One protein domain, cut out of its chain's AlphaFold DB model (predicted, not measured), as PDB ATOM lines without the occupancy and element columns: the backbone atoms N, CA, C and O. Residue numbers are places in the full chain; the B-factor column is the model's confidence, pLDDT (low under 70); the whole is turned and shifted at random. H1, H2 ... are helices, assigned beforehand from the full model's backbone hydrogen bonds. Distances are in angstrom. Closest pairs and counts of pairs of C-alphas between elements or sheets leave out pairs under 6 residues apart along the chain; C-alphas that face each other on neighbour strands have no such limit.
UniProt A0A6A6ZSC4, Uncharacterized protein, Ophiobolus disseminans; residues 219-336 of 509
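Overview. This is residues 219 to 336 of the 509 residues of an uncharacterized protein of Ophiobolus disseminans (UniProt A0A6A6ZSC4). H1, H5 and H7 join near their ends into a triangle, H6 covers one face of it, and H4 packs on H6 farther out. Short H2 packs on H5, with H3 near one end of the longest axis. The class is all helix, mostly crossed: 118 residues with seven named helices, H1 to H7 in order, and no named strand. The whole is compact, with a radius of gyration of the C-alphas of 13.5 A and spans of 37 by 29 by 27 A.

Arrangement. H1, residues 226 to 238, touches H5, residues 282 to 294, about perpendicular at 77 degrees; the closest C-alphas, of Ser 236 and Ile 290, are 4.6 A apart. H1 touches H7, residues 324 to 335, with residues 227 to 231 alone, at a steep tilt of 58 degrees, the same way; the closest C-alphas, of Phe 227 and Pro 324, are 5.1 A apart. H2, residues 241 to 245, touches H5; the closest C-alphas, of Pro 241 and Ala 291, are 5.3 A apart. H3, residues 250 to 254, touches no helix. H4, residues 267 to 276, touches H6, residues 304 to 311; the closest C-alphas, of Val 274 and Ala 305, are 5.9 A apart. H5, the hub, forms a helical hairpin with H6, at a shallow tilt of 30 degrees, opposite ways; the closest C-alphas, of Gln 282 and Ile 310, are 6.1 A apart. In all seven helices every O i to N i+4 pair is within hydrogen-bond range.

Along the chain. H1 begins at C-alpha 226 (-35.103, -35.318, -8.261) and is 18.3 A long; H5 is 18.6 A, H4 14.3 A. H7, 16.1 A, ends at C-alpha 335 (-41.649, -47.884, -22.005).

Size, cuts and confidence. The printed part has no cut. The links H3 to H4 and H6 to H7 are long. pLDDT is under 70 in residues 221 to 224, 259 to 267 and 312 to 321.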
ATOM      1  N   PHE A 219     -27.374 -36.332 -13.288       81.25
ATOM      2  CA  PHE A 219     -27.412 -34.887 -13.289       81.25
ATOM      3  C   PHE A 219     -28.863 -34.394 -13.377       81.25
ATOM      4  O   PHE A 219     -29.592 -34.753 -14.300       81.25
ATOM      5  N   ASP A 220     -29.265 -33.548 -12.425       73.94
ATOM      6  CA  ASP A 220     -30.523 -32.793 -12.462       73.94
ATOM      7  C   ASP A 220     -30.207 -31.286 -12.550       73.94
ATOM      8  O   ASP A 220     -29.948 -30.654 -11.521       73.94
ATOM      9  N   PRO A 221     -30.225 -30.685 -13.755       65.75
ATOM     10  CA  PRO A 221     -29.968 -29.260 -13.949       65.75
ATOM     11  C   PRO A 221     -31.068 -28.389 -13.347       65.75
ATOM     12  O   PRO A 221     -30.832 -27.223 -13.043       65.75
ATOM     13  N   THR A 222     -32.280 -28.926 -13.189       65.12
ATOM     14  CA  THR A 222     -33.430 -28.164 -12.692       65.12
ATOM     15  C   THR A 222     -33.528 -28.184 -11.172       65.12
ATOM     16  O   THR A 222     -34.194 -27.327 -10.601       65.12
ATOM     17  N   LYS A 223     -32.901 -29.172 -10.513       68.38
ATOM     18  CA  LYS A 223     -33.068 -29.531  -9.088       68.38
ATOM     19  C   LYS A 223     -34.514 -29.856  -8.674       68.38
ATOM     20  O   LYS A 223     -34.762 -30.212  -7.522       68.38
ATOM     21  N   THR A 224     -35.466 -29.747  -9.596       67.62
ATOM     22  CA  THR A 224     -36.896 -30.003  -9.397       67.62
ATOM     23  C   THR A 224     -37.315 -31.386  -9.891       67.62
ATOM     24  O   THR A 224     -38.409 -31.833  -9.562       67.62
ATOM     25  N   ALA A 225     -36.446 -32.086 -10.629       74.25
ATOM     26  CA  ALA A 225     -36.693 -33.404 -11.214       74.25
ATOM     27  C   ALA A 225     -36.010 -34.544 -10.428       74.25
ATOM     28  O   ALA A 225     -35.790 -35.647 -10.938       74.25
ATOM     29  N   SER A 226     -35.703 -34.311  -9.148       80.44
ATOM     30  CA  SER A 226     -35.103 -35.318  -8.261       80.44
ATOM     31  C   SER A 226     -35.949 -36.595  -8.130       80.44
ATOM     32  O   SER A 226     -35.401 -37.682  -7.961       80.44
ATOM     33  N   PHE A 227     -37.275 -36.496  -8.270       83.00
ATOM     34  CA  PHE A 227     -38.165 -37.661  -8.312       83.00
ATOM     35  C   PHE A 227     -37.918 -38.532  -9.556       83.00
ATOM     36  O   PHE A 227     -37.866 -39.755  -9.441       83.00
ATOM     37  N   ALA A 228     -37.716 -37.918 -10.728       84.75
ATOM     38  CA  ALA A 228     -37.527 -38.621 -11.993       84.75
ATOM     39  C   ALA A 228     -36.185 -39.352 -12.018       84.75
ATOM     40  O   ALA A 228     -36.113 -40.539 -12.327       84.75
ATOM     41  N   THR A 229     -35.125 -38.670 -11.589       86.12
ATOM     42  CA  THR A 229     -33.791 -39.275 -11.461       86.12
ATOM     43  C   THR A 229     -33.781 -40.427 -10.450       86.12
ATOM     44  O   THR A 229     -33.178 -41.465 -10.717       86.12
ATOM     45  N   ALA A 230     -34.501 -40.307  -9.329       86.25
ATOM     46  CA  ALA A 230     -34.653 -41.399  -8.368       86.25
ATOM     47  C   ALA A 230     -35.391 -42.614  -8.964       86.25
ATOM     48  O   ALA A 230     -34.980 -43.750  -8.726       86.25
ATOM     49  N   VAL A 231     -36.440 -42.386  -9.761       89.19
ATOM     50  CA  VAL A 231     -37.174 -43.440 -10.482       89.19
ATOM     51  C   VAL A 231     -36.275 -44.145 -11.495       89.19
ATOM     52  O   VAL A 231     -36.186 -45.371 -11.477       89.19
ATOM     53  N   PHE A 232     -35.545 -43.397 -12.321       89.50
ATOM     54  CA  PHE A 232     -34.635 -43.979 -13.306       89.50
ATOM     55  C   PHE A 232     -33.510 -44.793 -12.662       89.50
ATOM     56  O   PHE A 232     -33.199 -45.885 -13.133       89.50
ATOM     57  N   GLN A 233     -32.953 -44.315 -11.546       87.88
ATOM     58  CA  GLN A 233     -31.985 -45.075 -10.750       87.88
ATOM     59  C   GLN A 233     -32.578 -46.368 -10.181       87.88
ATOM     60  O   GLN A 233     -31.915 -47.404 -10.177       87.88
ATOM     61  N   ALA A 234     -33.829 -46.334  -9.711       87.12
ATOM     62  CA  ALA A 234     -34.500 -47.525  -9.199       87.12
ATOM     63  C   ALA A 234     -34.738 -48.564 -10.305       87.12
ATOM     64  O   ALA A 234     -34.462 -49.749 -10.109       87.12
ATOM     65  N   ILE A 235     -35.193 -48.129 -11.483       88.69
ATOM     66  CA  ILE A 235     -35.419 -49.010 -12.638       88.69
ATOM     67  C   ILE A 235     -34.091 -49.612 -13.116       88.69
ATOM     68  O   ILE A 235     -33.977 -50.838 -13.226       88.69
ATOM     69  N   SER A 236     -33.060 -48.785 -13.323       87.62
ATOM     70  CA  SER A 236     -31.768 -49.250 -13.842       87.62
ATOM     71  C   SER A 236     -31.080 -50.242 -12.910       87.62
ATOM     72  O   SER A 236     -30.493 -51.224 -13.358       87.62
ATOM     73  N   ALA A 237     -31.210 -50.053 -11.602       83.69
ATOM     74  CA  ALA A 237     -30.654 -50.961 -10.615       83.69
ATOM     75  C   ALA A 237     -31.527 -52.198 -10.352       83.69
ATOM     76  O   ALA A 237     -31.074 -53.123  -9.680       83.69
ATOM     77  N   SER A 238     -32.750 -52.267 -10.874       81.81
ATOM     78  CA  SER A 238     -33.624 -53.437 -10.711       81.81
ATOM     79  C   SER A 238     -33.542 -54.372 -11.918       81.81
ATOM     80  O   SER A 238     -33.522 -55.589 -11.745       81.81
ATOM     81  N   MET A 239     -33.308 -53.836 -13.117       81.94
ATOM     82  CA  MET A 239     -33.382 -54.584 -14.377       81.94
ATOM     83  C   MET A 239     -32.057 -55.170 -14.885       81.94
ATOM     84  O   MET A 239     -30.960 -54.805 -14.442       81.94
ATOM     85  N   LYS A 240     -32.175 -56.139 -15.800       83.25
ATOM     86  CA  LYS A 240     -31.091 -56.666 -16.642       83.25
ATOM     87  C   LYS A 240     -31.299 -56.117 -18.062       83.25
ATOM     88  O   LYS A 240     -32.253 -56.540 -18.708       83.25
ATOM     89  N   PRO A 241     -30.448 -55.203 -18.558       81.81
ATOM     90  CA  PRO A 241     -30.708 -54.501 -19.815       81.81
ATOM     91  C   PRO A 241     -30.785 -55.442 -21.020       81.81
ATOM     92  O   PRO A 241     -31.677 -55.285 -21.839       81.81
ATOM     93  N   HIS A 242     -29.936 -56.473 -21.082       83.25
ATOM     94  CA  HIS A 242     -29.929 -57.451 -22.180       83.25
ATOM     95  C   HIS A 242     -31.246 -58.233 -22.320       83.25
ATOM     96  O   HIS A 242     -31.621 -58.573 -23.434       83.25
ATOM     97  N   GLN A 243     -31.957 -58.498 -21.215       84.50
ATOM     98  CA  GLN A 243     -33.247 -59.201 -21.249       84.50
ATOM     99  C   GLN A 243     -34.382 -58.305 -21.753       84.50
ATOM    100  O   GLN A 243     -35.309 -58.775 -22.392       84.50
ATOM    101  N   VAL A 244     -34.323 -57.009 -21.450       83.88
ATOM    102  CA  VAL A 244     -35.323 -56.048 -21.935       83.88
ATOM    103  C   VAL A 244     -35.024 -55.670 -23.391       83.88
ATOM    104  O   VAL A 244     -35.935 -55.455 -24.180       83.88
ATOM    105  N   TRP A 245     -33.743 -55.643 -23.770       86.88
ATOM    106  CA  TRP A 245     -33.298 -55.383 -25.138       86.88
ATOM    107  C   TRP A 245     -33.737 -56.465 -26.129       86.88
ATOM    108  O   TRP A 245     -34.098 -56.126 -27.251       86.88
ATOM    109  N   SER A 246     -33.763 -57.741 -25.723       85.56
ATOM    110  CA  SER A 246     -34.194 -58.843 -26.597       85.56
ATOM    111  C   SER A 246     -35.661 -58.769 -27.024       85.56
ATOM    112  O   SER A 246     -36.029 -59.414 -27.997       85.56
ATOM    113  N   ASP A 247     -36.489 -57.988 -26.324       87.38
ATOM    114  CA  ASP A 247     -37.887 -57.772 -26.711       87.38
ATOM    115  C   ASP A 247     -38.062 -56.689 -27.779       87.38
ATOM    116  O   ASP A 247     -39.147 -56.557 -28.344       87.38
ATOM    117  N   LEU A 248     -37.039 -55.857 -27.999       86.88
ATOM    118  CA  LEU A 248     -37.102 -54.795 -28.997       86.88
ATOM    119  C   LEU A 248     -37.127 -55.417 -30.395       86.88
ATOM    120  O   LEU A 248     -36.471 -56.430 -30.636       86.88
ATOM    121  N   SER A 249     -37.840 -54.796 -31.332       86.06
ATOM    122  CA  SER A 249     -37.834 -55.239 -32.730       86.06
ATOM    123  C   SER A 249     -36.435 -55.126 -33.346       86.06
ATOM    124  O   SER A 249     -35.637 -54.283 -32.934       86.06
ATOM    125  N   GLU A 250     -36.128 -55.911 -34.384       84.25
ATOM    126  CA  GLU A 250     -34.817 -55.853 -35.059       84.25
ATOM    127  C   GLU A 250     -34.452 -54.431 -35.521       84.25
ATOM    128  O   GLU A 250     -33.309 -53.997 -35.373       84.25
ATOM    129  N   LYS A 251     -35.443 -53.664 -35.999       82.75
ATOM    130  CA  LYS A 251     -35.264 -52.259 -36.397       82.75
ATOM    131  C   LYS A 251     -34.852 -51.368 -35.225       82.75
ATOM    132  O   LYS A 251     -34.015 -50.487 -35.387       82.75
ATOM    133  N   GLU A 252     -35.420 -51.585 -34.043       84.81
ATOM    134  CA  GLU A 252     -35.044 -50.850 -32.832       84.81
ATOM    135  C   GLU A 252     -33.669 -51.292 -32.318       84.81
ATOM    136  O   GLU A 252     -32.860 -50.465 -31.895       84.81
ATOM    137  N   GLN A 253     -33.369 -52.588 -32.389       84.00
ATOM    138  CA  GLN A 253     -32.080 -53.139 -31.979       84.00
ATOM    139  C   GLN A 253     -30.914 -52.582 -32.808       84.00
ATOM    140  O   GLN A 253     -29.863 -52.284 -32.240       84.00
ATOM    141  N   GLN A 254     -31.115 -52.415 -34.119       80.19
ATOM    142  CA  GLN A 254     -30.128 -51.879 -35.065       80.19
ATOM    143  C   GLN A 254     -30.141 -50.344 -35.168       80.19
ATOM    144  O   GLN A 254     -29.227 -49.757 -35.747       80.19
ATOM    145  N   GLY A 255     -31.173 -49.686 -34.633       78.06
ATOM    146  CA  GLY A 255     -31.305 -48.232 -34.653       78.06
ATOM    147  C   GLY A 255     -30.273 -47.523 -33.772       78.06
ATOM    148  O   GLY A 255     -29.724 -48.107 -32.835       78.06
ATOM    149  N   SER A 256     -30.056 -46.232 -34.040       76.88
ATOM    150  CA  SER A 256     -29.133 -45.389 -33.274       76.88
ATOM    151  C   SER A 256     -29.432 -45.417 -31.776       76.88
ATOM    152  O   SER A 256     -30.592 -45.433 -31.358       76.88
ATOM    153  N   ASP A 257     -28.379 -45.429 -30.961       77.50
ATOM    154  CA  ASP A 257     -28.514 -45.370 -29.507       77.50
ATOM    155  C   ASP A 257     -29.107 -44.026 -29.066       77.50
ATOM    156  O   ASP A 257     -28.822 -42.971 -29.641       77.50
ATOM    157  N   PHE A 258     -29.931 -44.065 -28.020       80.88
ATOM    158  CA  PHE A 258     -30.501 -42.850 -27.452       80.88
ATOM    159  C   PHE A 258     -29.418 -42.012 -26.734       80.88
ATOM    160  O   PHE A 258     -28.686 -42.545 -25.894       80.88
ATOM    161  N   PRO A 259     -29.297 -40.699 -27.006       68.81
ATOM    162  CA  PRO A 259     -28.222 -39.879 -26.457       68.81
ATOM    163  C   PRO A 259     -28.465 -39.532 -24.980       68.81
ATOM    164  O   PRO A 259     -29.356 -38.762 -24.624       68.81
ATOM    165  N   LEU A 260     -27.642 -40.087 -24.087       65.62
ATOM    166  CA  LEU A 260     -27.769 -39.919 -22.624       65.62
ATOM    167  C   LEU A 260     -26.683 -39.036 -21.995       65.62
ATOM    168  O   LEU A 260     -26.613 -38.873 -20.772       65.62
ATOM    169  N   MET A 261     -25.802 -38.487 -22.829       56.16
ATOM    170  CA  MET A 261     -24.447 -38.128 -22.410       56.16
ATOM    171  C   MET A 261     -24.147 -36.631 -22.384       56.16
ATOM    172  O   MET A 261     -23.138 -36.226 -21.798       56.16
ATOM    173  N   SER A 262     -24.979 -35.774 -22.981       54.66
ATOM    174  CA  SER A 262     -24.613 -34.363 -23.055       54.66
ATOM    175  C   SER A 262     -25.013 -33.598 -21.793       54.66
ATOM    176  O   SER A 262     -26.102 -33.044 -21.654       54.66
ATOM    177  N   ASN A 263     -24.085 -33.549 -20.838       57.94
ATOM    178  CA  ASN A 263     -24.191 -32.728 -19.625       57.94
ATOM    179  C   ASN A 263     -24.006 -31.222 -19.894       57.94
ATOM    180  O   ASN A 263     -24.017 -30.435 -18.949       57.94
ATOM    181  N   LYS A 264     -23.752 -30.832 -21.149       56.94
ATOM    182  CA  LYS A 264     -23.400 -29.462 -21.548       56.94
ATOM    183  C   LYS A 264     -24.486 -28.744 -22.349       56.94
ATOM    184  O   LYS A 264     -24.304 -27.569 -22.637       56.94
ATOM    185  N   LEU A 265     -25.583 -29.416 -22.700       61.78
ATOM    186  CA  LEU A 265     -26.634 -28.797 -23.506       61.78
ATOM    187  C   LEU A 265     -27.529 -27.901 -22.660       61.78
ATOM    188  O   LEU A 265     -27.990 -28.267 -21.575       61.78
ATOM    189  N   SER A 266     -27.818 -26.731 -23.207       67.00
ATOM    190  CA  SER A 266     -28.920 -25.877 -22.793       67.00
ATOM    191  C   SER A 266     -30.266 -26.598 -22.953       67.00
ATOM    192  O   SER A 266     -30.408 -27.588 -23.674       67.00
ATOM    193  N   LYS A 267     -31.310 -26.081 -22.293       68.06
ATOM    194  CA  LYS A 267     -32.671 -26.641 -22.402       68.06
ATOM    195  C   LYS A 267     -33.184 -26.673 -23.849       68.06
ATOM    196  O   LYS A 267     -33.942 -27.576 -24.185       68.06
ATOM    197  N   SER A 268     -32.821 -25.693 -24.677       72.44
ATOM    198  CA  SER A 268     -33.206 -25.616 -26.093       72.44
ATOM    199  C   SER A 268     -32.476 -26.648 -26.944       72.44
ATOM    200  O   SER A 268     -33.111 -27.310 -27.757       72.44
ATOM    201  N   GLU A 269     -31.176 -26.836 -26.721       73.44
ATOM    202  CA  GLU A 269     -30.388 -27.854 -27.423       73.44
ATOM    203  C   GLU A 269     -30.848 -29.268 -27.065       73.44
ATOM    204  O   GLU A 269     -30.999 -30.100 -27.948       73.44
ATOM    205  N   LEU A 270     -31.174 -29.518 -25.795       71.12
ATOM    206  CA  LEU A 270     -31.698 -30.813 -25.364       71.12
ATOM    207  C   LEU A 270     -33.091 -31.091 -25.949       71.12
ATOM    208  O   LEU A 270     -33.371 -32.211 -26.360       71.12
ATOM    209  N   LYS A 271     -33.959 -30.074 -26.049       72.94
ATOM    210  CA  LYS A 271     -35.244 -30.206 -26.756       72.94
ATOM    211  C   LYS A 271     -35.047 -30.512 -28.237       72.94
ATOM    212  O   LYS A 271     -35.788 -31.325 -28.778       72.94
ATOM    213  N   LYS A 272     -34.075 -29.857 -28.879       76.75
ATOM    214  CA  LYS A 272     -33.729 -30.092 -30.281       76.75
ATOM    215  C   LYS A 272     -33.241 -31.529 -30.478       76.75
ATOM    216  O   LYS A 272     -33.830 -32.242 -31.279       76.75
ATOM    217  N   GLU A 273     -32.293 -31.983 -29.665       73.88
ATOM    218  CA  GLU A 273     -31.768 -33.353 -29.701       73.88
ATOM    219  C   GLU A 273     -32.876 -34.394 -29.462       73.88
ATOM    220  O   GLU A 273     -33.041 -35.317 -30.251       73.88
ATOM    221  N   VAL A 274     -33.734 -34.205 -28.452       74.56
ATOM    222  CA  VAL A 274     -34.897 -35.086 -28.222       74.56
ATOM    223  C   VAL A 274     -35.862 -35.062 -29.414       74.56
ATOM    224  O   VAL A 274     -36.406 -36.096 -29.796       74.56
ATOM    225  N   SER A 275     -36.073 -33.899 -30.035       75.75
ATOM    226  CA  SER A 275     -36.949 -33.772 -31.204       75.75
ATOM    227  C   SER A 275     -36.380 -34.420 -32.470       75.75
ATOM    228  O   SER A 275     -37.156 -34.867 -33.315       75.75
ATOM    229  N   GLU A 276     -35.057 -34.511 -32.587       76.69
ATOM    230  CA  GLU A 276     -34.361 -35.231 -33.659       76.69
ATOM    231  C   GLU A 276     -34.453 -36.754 -33.445       76.69
ATOM    232  O   GLU A 276     -34.524 -37.522 -34.404       76.69
ATOM    233  N   GLN A 277     -34.584 -37.193 -32.190       74.62
ATOM    234  CA  GLN A 277     -34.702 -38.599 -31.782       74.62
ATOM    235  C   GLN A 277     -36.154 -39.118 -31.715       74.62
ATOM    236  O   GLN A 277     -36.415 -40.169 -31.131       74.62
ATOM    237  N   LYS A 278     -37.125 -38.434 -32.343       72.56
ATOM    238  CA  LYS A 278     -38.555 -38.838 -32.354       72.56
ATOM    239  C   LYS A 278     -38.817 -40.257 -32.871       72.56
ATOM    240  O   LYS A 278     -39.853 -40.832 -32.556       72.56
ATOM    241  N   HIS A 279     -37.915 -40.788 -33.687       77.50
ATOM    242  CA  HIS A 279     -38.013 -42.119 -34.280       77.50
ATOM    243  C   HIS A 279     -37.590 -43.239 -33.313       77.50
ATOM    244  O   HIS A 279     -37.906 -44.402 -33.553       77.50
ATOM    245  N   VAL A 280     -36.903 -42.911 -32.214       85.19
ATOM    246  CA  VAL A 280     -36.524 -43.877 -31.178       85.19
ATOM    247  C   VAL A 280     -37.725 -44.134 -30.272       85.19
ATOM    248  O   VAL A 280     -38.290 -43.203 -29.696       85.19
ATOM    249  N   SER A 281     -38.123 -45.394 -30.101       88.56
ATOM    250  CA  SER A 281     -39.226 -45.732 -29.197       88.56
ATOM    251  C   SER A 281     -38.877 -45.445 -27.732       88.56
ATOM    252  O   SER A 281     -37.713 -45.441 -27.323       88.56
ATOM    253  N   GLN A 282     -39.897 -45.213 -26.903       88.81
ATOM    254  CA  GLN A 282     -39.709 -44.966 -25.467       88.81
ATOM    255  C   GLN A 282     -39.111 -46.190 -24.752       88.81
ATOM    256  O   GLN A 282     -38.285 -46.030 -23.852       88.81
ATOM    257  N   ALA A 283     -39.472 -47.402 -25.193       90.31
ATOM    258  CA  ALA A 283     -38.897 -48.654 -24.709       90.31
ATOM    259  C   ALA A 283     -37.397 -48.744 -25.024       90.31
ATOM    260  O   ALA A 283     -36.594 -48.948 -24.112       90.31
ATOM    261  N   LYS A 284     -36.995 -48.497 -26.279       90.25
ATOM    262  CA  LYS A 284     -35.578 -48.469 -26.669       90.25
ATOM    263  C   LYS A 284     -34.787 -47.430 -25.878       90.25
ATOM    264  O   LYS A 284     -33.743 -47.761 -25.325       90.25
ATOM    265  N   ALA A 285     -35.305 -46.207 -25.758       89.62
ATOM    266  CA  ALA A 285     -34.645 -45.143 -25.004       89.62
ATOM    267  C   ALA A 285     -34.426 -45.521 -23.525       89.62
ATOM    268  O   ALA A 285     -33.368 -45.241 -22.958       89.62
ATOM    269  N   LEU A 286     -35.398 -46.197 -22.898       91.12
ATOM    270  CA  LEU A 286     -35.254 -46.700 -21.532       91.12
ATOM    271  C   LEU A 286     -34.221 -47.835 -21.443       91.12
ATOM    272  O   LEU A 286     -33.435 -47.859 -20.498       91.12
ATOM    273  N   VAL A 287     -34.197 -48.761 -22.403       90.75
ATOM    274  CA  VAL A 287     -33.218 -49.861 -22.446       90.75
ATOM    275  C   VAL A 287     -31.797 -49.336 -22.601       90.75
ATOM    276  O   VAL A 287     -30.926 -49.724 -21.818       90.75
ATOM    277  N   ASP A 288     -31.577 -48.428 -23.553       88.69
ATOM    278  CA  ASP A 288     -30.282 -47.783 -23.770       88.69
ATOM    279  C   ASP A 288     -29.852 -47.035 -22.488       88.69
ATOM    280  O   ASP A 288     -28.696 -47.117 -22.070       88.69
ATOM    281  N   PHE A 289     -30.799 -46.430 -21.756       89.69
ATOM    282  CA  PHE A 289     -30.524 -45.844 -20.441       89.69
ATOM    283  C   PHE A 289     -30.135 -46.842 -19.364       89.69
ATOM    284  O   PHE A 289     -29.183 -46.596 -18.624       89.69
ATOM    285  N   ILE A 290     -30.847 -47.959 -19.239       89.06
ATOM    286  CA  ILE A 290     -30.507 -48.985 -18.252       89.06
ATOM    287  C   ILE A 290     -29.113 -49.547 -18.550       89.06
ATOM    288  O   ILE A 290     -28.337 -49.746 -17.615       89.06
ATOM    289  N   ALA A 291     -28.800 -49.785 -19.826       87.94
ATOM    290  CA  ALA A 291     -27.492 -50.255 -20.261       87.94
ATOM    291  C   ALA A 291     -26.390 -49.263 -19.860       87.94
ATOM    292  O   ALA A 291     -25.445 -49.632 -19.159       87.94
ATOM    293  N   GLU A 292     -26.572 -47.986 -20.190       86.88
ATOM    294  CA  GLU A 292     -25.575 -46.952 -19.929       86.88
ATOM    295  C   GLU A 292     -25.408 -46.641 -18.439       86.88
ATOM    296  O   GLU A 292     -24.290 -46.508 -17.937       86.88
ATOM    297  N   ALA A 293     -26.507 -46.623 -17.685       86.62
ATOM    298  CA  ALA A 293     -26.492 -46.430 -16.240       86.62
ATOM    299  C   ALA A 293     -25.765 -47.552 -15.482       86.62
ATOM    300  O   ALA A 293     -25.393 -47.346 -14.323       86.62
ATOM    301  N   GLN A 294     -25.555 -48.713 -16.109       86.50
ATOM    302  CA  GLN A 294     -24.813 -49.839 -15.540       86.50
ATOM    303  C   GLN A 294     -23.328 -49.867 -15.945       86.50
ATOM    304  O   GLN A 294     -22.565 -50.614 -15.329       86.50
ATOM    305  N   HIS A 295     -22.884 -49.039 -16.896       84.88
ATOM    306  CA  HIS A 295     -21.465 -48.858 -17.222       84.88
ATOM    307  C   HIS A 295     -20.778 -47.860 -16.296       84.88
ATOM    308  O   HIS A 295     -21.407 -46.952 -15.775       84.88
ATOM    309  N   SER A 296     -19.474 -48.003 -16.065       81.62
ATOM    310  CA  SER A 296     -18.752 -47.070 -15.196       81.62
ATOM    311  C   SER A 296     -18.532 -45.735 -15.901       81.62
ATOM    312  O   SER A 296     -17.802 -45.685 -16.887       81.62
ATOM    313  N   HIS A 297     -19.058 -44.651 -15.329       81.25
ATOM    314  CA  HIS A 297     -18.867 -43.300 -15.853       81.25
ATOM    315  C   HIS A 297     -18.059 -42.422 -14.906       81.25
ATOM    316  O   HIS A 297     -18.282 -42.399 -13.696       81.25
ATOM    317  N   VAL A 298     -17.127 -41.648 -15.467       79.06
ATOM    318  CA  VAL A 298     -16.379 -40.625 -14.709       79.06
ATOM    319  C   VAL A 298     -17.276 -39.428 -14.392       79.06
ATOM    320  O   VAL A 298     -17.136 -38.786 -13.351       79.06
ATOM    321  N   ARG A 299     -18.210 -39.112 -15.294       78.56
ATOM    322  CA  ARG A 299     -19.132 -37.981 -15.170       78.56
ATOM    323  C   ARG A 299     -20.545 -38.475 -14.845       78.56
ATOM    324  O   ARG A 299     -20.893 -39.587 -15.228       78.56
ATOM    325  N   PRO A 300     -21.371 -37.662 -14.163       81.62
ATOM    326  CA  PRO A 300     -22.789 -37.970 -14.004       81.62
ATOM    327  C   PRO A 300     -23.482 -38.151 -15.363       81.62
ATOM    328  O   PRO A 300     -23.088 -37.500 -16.323       81.62
ATOM    329  N   LEU A 301     -24.514 -38.987 -15.441       82.75
ATOM    330  CA  LEU A 301     -25.329 -39.163 -16.652       82.75
ATOM    331  C   LEU A 301     -26.480 -38.154 -16.694       82.75
ATOM    332  O   LEU A 301     -27.016 -37.786 -15.645       82.75
ATOM    333  N   ASN A 302     -26.910 -37.742 -17.887       79.69
ATOM    334  CA  ASN A 302     -28.019 -36.807 -18.057       79.69
ATOM    335  C   ASN A 302     -29.317 -37.554 -18.404       79.69
ATOM    336  O   ASN A 302     -29.500 -38.021 -19.522       79.69
ATOM    337  N   ALA A 303     -30.258 -37.613 -17.459       82.06
ATOM    338  CA  ALA A 303     -31.552 -38.262 -17.681       82.06
ATOM    339  C   ALA A 303     -32.630 -37.329 -18.272       82.06
ATOM    340  O   ALA A 303     -33.756 -37.772 -18.484       82.06
ATOM    341  N   ASN A 304     -32.331 -36.048 -18.538       79.69
ATOM    342  CA  ASN A 304     -33.350 -35.096 -19.002       79.69
ATOM    343  C   ASN A 304     -33.867 -35.415 -20.400       79.69
ATOM    344  O   ASN A 304     -35.054 -35.222 -20.647       79.69
ATOM    345  N   ALA A 305     -33.001 -35.892 -21.300       79.12
ATOM    346  CA  ALA A 305     -33.416 -36.276 -22.644       79.12
ATOM    347  C   ALA A 305     -34.456 -37.401 -22.569       79.12
ATOM    348  O   ALA A 305     -35.549 -37.276 -23.114       79.12
ATOM    349  N   LEU A 306     -34.171 -38.438 -21.773       84.94
ATOM    350  CA  LEU A 306     -35.100 -39.541 -21.529       84.94
ATOM    351  C   LEU A 306     -36.384 -39.064 -20.841       84.94
ATOM    352  O   LEU A 306     -37.480 -39.439 -21.244       84.94
ATOM    353  N   GLN A 307     -36.262 -38.212 -19.819       84.56
ATOM    354  CA  GLN A 307     -37.414 -37.641 -19.126       84.56
ATOM    355  C   GLN A 307     -38.347 -36.914 -20.098       84.56
ATOM    356  O   GLN A 307     -39.552 -37.153 -20.063       84.56
ATOM    357  N   GLN A 308     -37.807 -36.049 -20.960       80.88
ATOM    358  CA  GLN A 308     -38.593 -35.317 -21.951       80.88
ATOM    359  C   GLN A 308     -39.192 -36.257 -22.997       80.88
ATOM    360  O   GLN A 308     -40.365 -36.113 -23.323       80.88
ATOM    361  N   HIS A 309     -38.427 -37.248 -23.459       83.06
ATOM    362  CA  HIS A 309     -38.876 -38.237 -24.442       83.06
ATOM    363  C   HIS A 309     -40.012 -39.135 -23.938       83.06
ATOM    364  O   HIS A 309     -40.883 -39.553 -24.697       83.06
ATOM    365  N   ILE A 310     -40.045 -39.425 -22.638       83.69
ATOM    366  CA  ILE A 310     -41.169 -40.139 -22.016       83.69
ATOM    367  C   ILE A 310     -42.376 -39.200 -21.842       83.69
ATOM    368  O   ILE A 310     -43.521 -39.624 -21.996       83.69
ATOM    369  N   GLN A 311     -42.131 -37.915 -21.568       78.75
ATOM    370  CA  GLN A 311     -43.164 -36.910 -21.291       78.75
ATOM    371  C   GLN A 311     -43.836 -36.304 -22.533       78.75
ATOM    372  O   GLN A 311     -44.897 -35.698 -22.386       78.75
ATOM    373  N   THR A 312     -43.276 -36.457 -23.737       65.44
ATOM    374  CA  THR A 312     -43.701 -35.759 -24.972       65.44
ATOM    375  C   THR A 312     -45.165 -35.964 -25.382       65.44
ATOM    376  O   THR A 312     -45.650 -35.197 -26.203       65.44
ATOM    377  N   ASN A 313     -45.901 -36.907 -24.776       53.47
ATOM    378  CA  ASN A 313     -47.307 -37.214 -25.087       53.47
ATOM    379  C   ASN A 313     -48.232 -37.275 -23.849       53.47
ATOM    380  O   ASN A 313     -49.259 -37.963 -23.873       53.47
ATOM    381  N   ALA A 314     -47.860 -36.647 -22.730       53.16
ATOM    382  CA  ALA A 314     -48.637 -36.714 -21.493       53.16
ATOM    383  C   ALA A 314     -49.624 -35.536 -21.358       53.16
ATOM    384  O   ALA A 314     -49.235 -34.420 -21.034       53.16
ATOM    385  N   THR A 315     -50.925 -35.819 -21.488       48.88
ATOM    386  CA  THR A 315     -52.053 -34.975 -21.028       48.88
ATOM    387  C   THR A 315     -52.176 -34.904 -19.498       48.88
ATOM    388  O   THR A 315     -53.106 -34.300 -18.966       48.88
ATOM    389  N   LEU A 316     -51.251 -35.523 -18.758       51.72
ATOM    390  CA  LEU A 316     -51.229 -35.492 -17.300       51.72
ATOM    391  C   LEU A 316     -50.829 -34.094 -16.822       51.72
ATOM    392  O   LEU A 316     -49.696 -33.660 -17.025       51.72
ATOM    393  N   ALA A 317     -51.772 -33.417 -16.164       50.12
ATOM    394  CA  ALA A 317     -51.578 -32.119 -15.528       50.12
ATOM    395  C   ALA A 317     -50.239 -32.074 -14.768       50.12
ATOM    396  O   ALA A 317     -49.923 -32.983 -13.987       50.12
ATOM    397  N   SER A 318     -49.462 -31.018 -15.020       52.69
ATOM    398  CA  SER A 318     -48.048 -30.843 -14.647       52.69
ATOM    399  C   SER A 318     -47.732 -31.039 -13.157       52.69
ATOM    400  O   SER A 318     -46.586 -31.322 -12.800       52.69
ATOM    401  N   ASP A 319     -48.734 -30.957 -12.280       49.31
ATOM    402  CA  ASP A 319     -48.583 -31.173 -10.841       49.31
ATOM    403  C   ASP A 319     -48.648 -32.645 -10.408       49.31
ATOM    404  O   ASP A 319     -48.062 -33.010  -9.389       49.31
ATOM    405  N   SER A 320     -49.265 -33.527 -11.201       52.88
ATOM    406  CA  SER A 320     -49.389 -34.962 -10.884       52.88
ATOM    407  C   SER A 320     -48.099 -35.766 -11.111       52.88
ATOM    408  O   SER A 320     -47.905 -36.815 -10.497       52.88
ATOM    409  N   ILE A 321     -47.198 -35.255 -11.954       64.06
ATOM    410  CA  ILE A 321     -45.955 -35.923 -12.371       64.06
ATOM    411  C   ILE A 321     -44.860 -35.819 -11.294       64.06
ATOM    412  O   ILE A 321     -43.903 -36.584 -11.327       64.06
ATOM    413  N   LYS A 322     -45.010 -34.934 -10.298       71.50
ATOM    414  CA  LYS A 322     -44.027 -34.743  -9.212       71.50
ATOM    415  C   LYS A 322     -44.012 -35.884  -8.185       71.50
ATOM    416  O   LYS A 322     -43.063 -35.975  -7.406       71.50
ATOM    417  N   ASP A 323     -45.036 -36.741  -8.163       79.56
ATOM    418  CA  ASP A 323     -45.083 -37.922  -7.295       79.56
ATOM    419  C   ASP A 323     -44.229 -39.060  -7.893       79.56
ATOM    420  O   ASP A 323     -44.575 -39.576  -8.962       79.56
ATOM    421  N   PRO A 324     -43.146 -39.506  -7.218       83.56
ATOM    422  CA  PRO A 324     -42.299 -40.593  -7.705       83.56
ATOM    423  C   PRO A 324     -43.068 -41.884  -8.008       83.56
ATOM    424  O   PRO A 324     -42.685 -42.611  -8.919       83.56
ATOM    425  N   VAL A 325     -44.142 -42.185  -7.267       85.94
ATOM    426  CA  VAL A 325     -44.937 -43.412  -7.457       85.94
ATOM    427  C   VAL A 325     -45.722 -43.344  -8.765       85.94
ATOM    428  O   VAL A 325     -45.689 -44.284  -9.561       85.94
ATOM    429  N   LYS A 326     -46.403 -42.220  -9.015       86.00
ATOM    430  CA  LYS A 326     -47.124 -41.986 -10.274       86.00
ATOM    431  C   LYS A 326     -46.161 -41.907 -11.451       86.00
ATOM    432  O   LYS A 326     -46.437 -42.496 -12.491       86.00
ATOM    433  N   TYR A 327     -45.018 -41.245 -11.274       87.06
ATOM    434  CA  TYR A 327     -44.005 -41.150 -12.319       87.06
ATOM    435  C   TYR A 327     -43.383 -42.509 -12.654       87.06
ATOM    436  O   TYR A 327     -43.217 -42.823 -13.827       87.06
ATOM    437  N   TYR A 328     -43.110 -43.349 -11.651       89.50
ATOM    438  CA  TYR A 328     -42.646 -44.722 -11.864       89.50
ATOM    439  C   TYR A 328     -43.628 -45.519 -12.726       89.50
ATOM    440  O   TYR A 328     -43.221 -46.085 -13.735       89.50
ATOM    441  N   LYS A 329     -44.925 -45.505 -12.378       89.56
ATOM    442  CA  LYS A 329     -45.965 -46.160 -13.190       89.56
ATOM    443  C   LYS A 329     -45.995 -45.603 -14.609       89.56
ATOM    444  O   LYS A 329     -45.939 -46.375 -15.551       89.56
ATOM    445  N   HIS A 330     -45.978 -44.279 -14.754       88.12
ATOM    446  CA  HIS A 330     -45.995 -43.619 -16.057       88.12
ATOM    447  C   HIS A 330     -44.817 -44.028 -16.954       88.12
ATOM    448  O   HIS A 330     -45.021 -44.299 -18.133       88.12
ATOM    449  N   VAL A 331     -43.601 -44.096 -16.403       90.19
ATOM    450  CA  VAL A 331     -42.416 -44.568 -17.136       90.19
ATOM    451  C   VAL A 331     -42.612 -46.014 -17.588       90.19
ATOM    452  O   VAL A 331     -42.383 -46.308 -18.758       90.19
ATOM    453  N   LEU A 332     -43.057 -46.902 -16.692       91.44
ATOM    454  CA  LEU A 332     -43.256 -48.308 -17.038       91.44
ATOM    455  C   LEU A 332     -44.390 -48.499 -18.047       91.44
ATOM    456  O   LEU A 332     -44.181 -49.197 -19.023       91.44
ATOM    457  N   ASP A 333     -45.532 -47.830 -17.897       89.94
ATOM    458  CA  ASP A 333     -46.653 -47.910 -18.848       89.94
ATOM    459  C   ASP A 333     -46.246 -47.491 -20.269       89.94
ATOM    460  O   ASP A 333     -46.735 -48.044 -21.251       89.94
ATOM    461  N   ARG A 334     -45.350 -46.506 -20.389       87.81
ATOM    462  CA  ARG A 334     -44.923 -45.929 -21.672       87.81
ATOM    463  C   ARG A 334     -43.767 -46.671 -22.334       87.81
ATOM    464  O   ARG A 334     -43.689 -46.716 -23.556       87.81
ATOM    465  N   ALA A 335     -42.867 -47.230 -21.535       87.25
ATOM    466  CA  ALA A 335     -41.649 -47.884 -22.005       87.25
ATOM    467  C   ALA A 335     -41.635 -49.397 -21.716       87.25
ATOM    468  O   ALA A 335     -40.569 -50.014 -21.734       87.25
ATOM    469  N   SER A 336     -42.795 -49.997 -21.420       85.38
ATOM    470  CA  SER A 336     -42.899 -51.430 -21.144       85.38
ATOM    471  C   SER A 336     -42.592 -52.250 -22.387       85.38
ATOM    472  O   SER A 336     -43.215 -52.076 -23.430       85.38
TER     473      SER A 336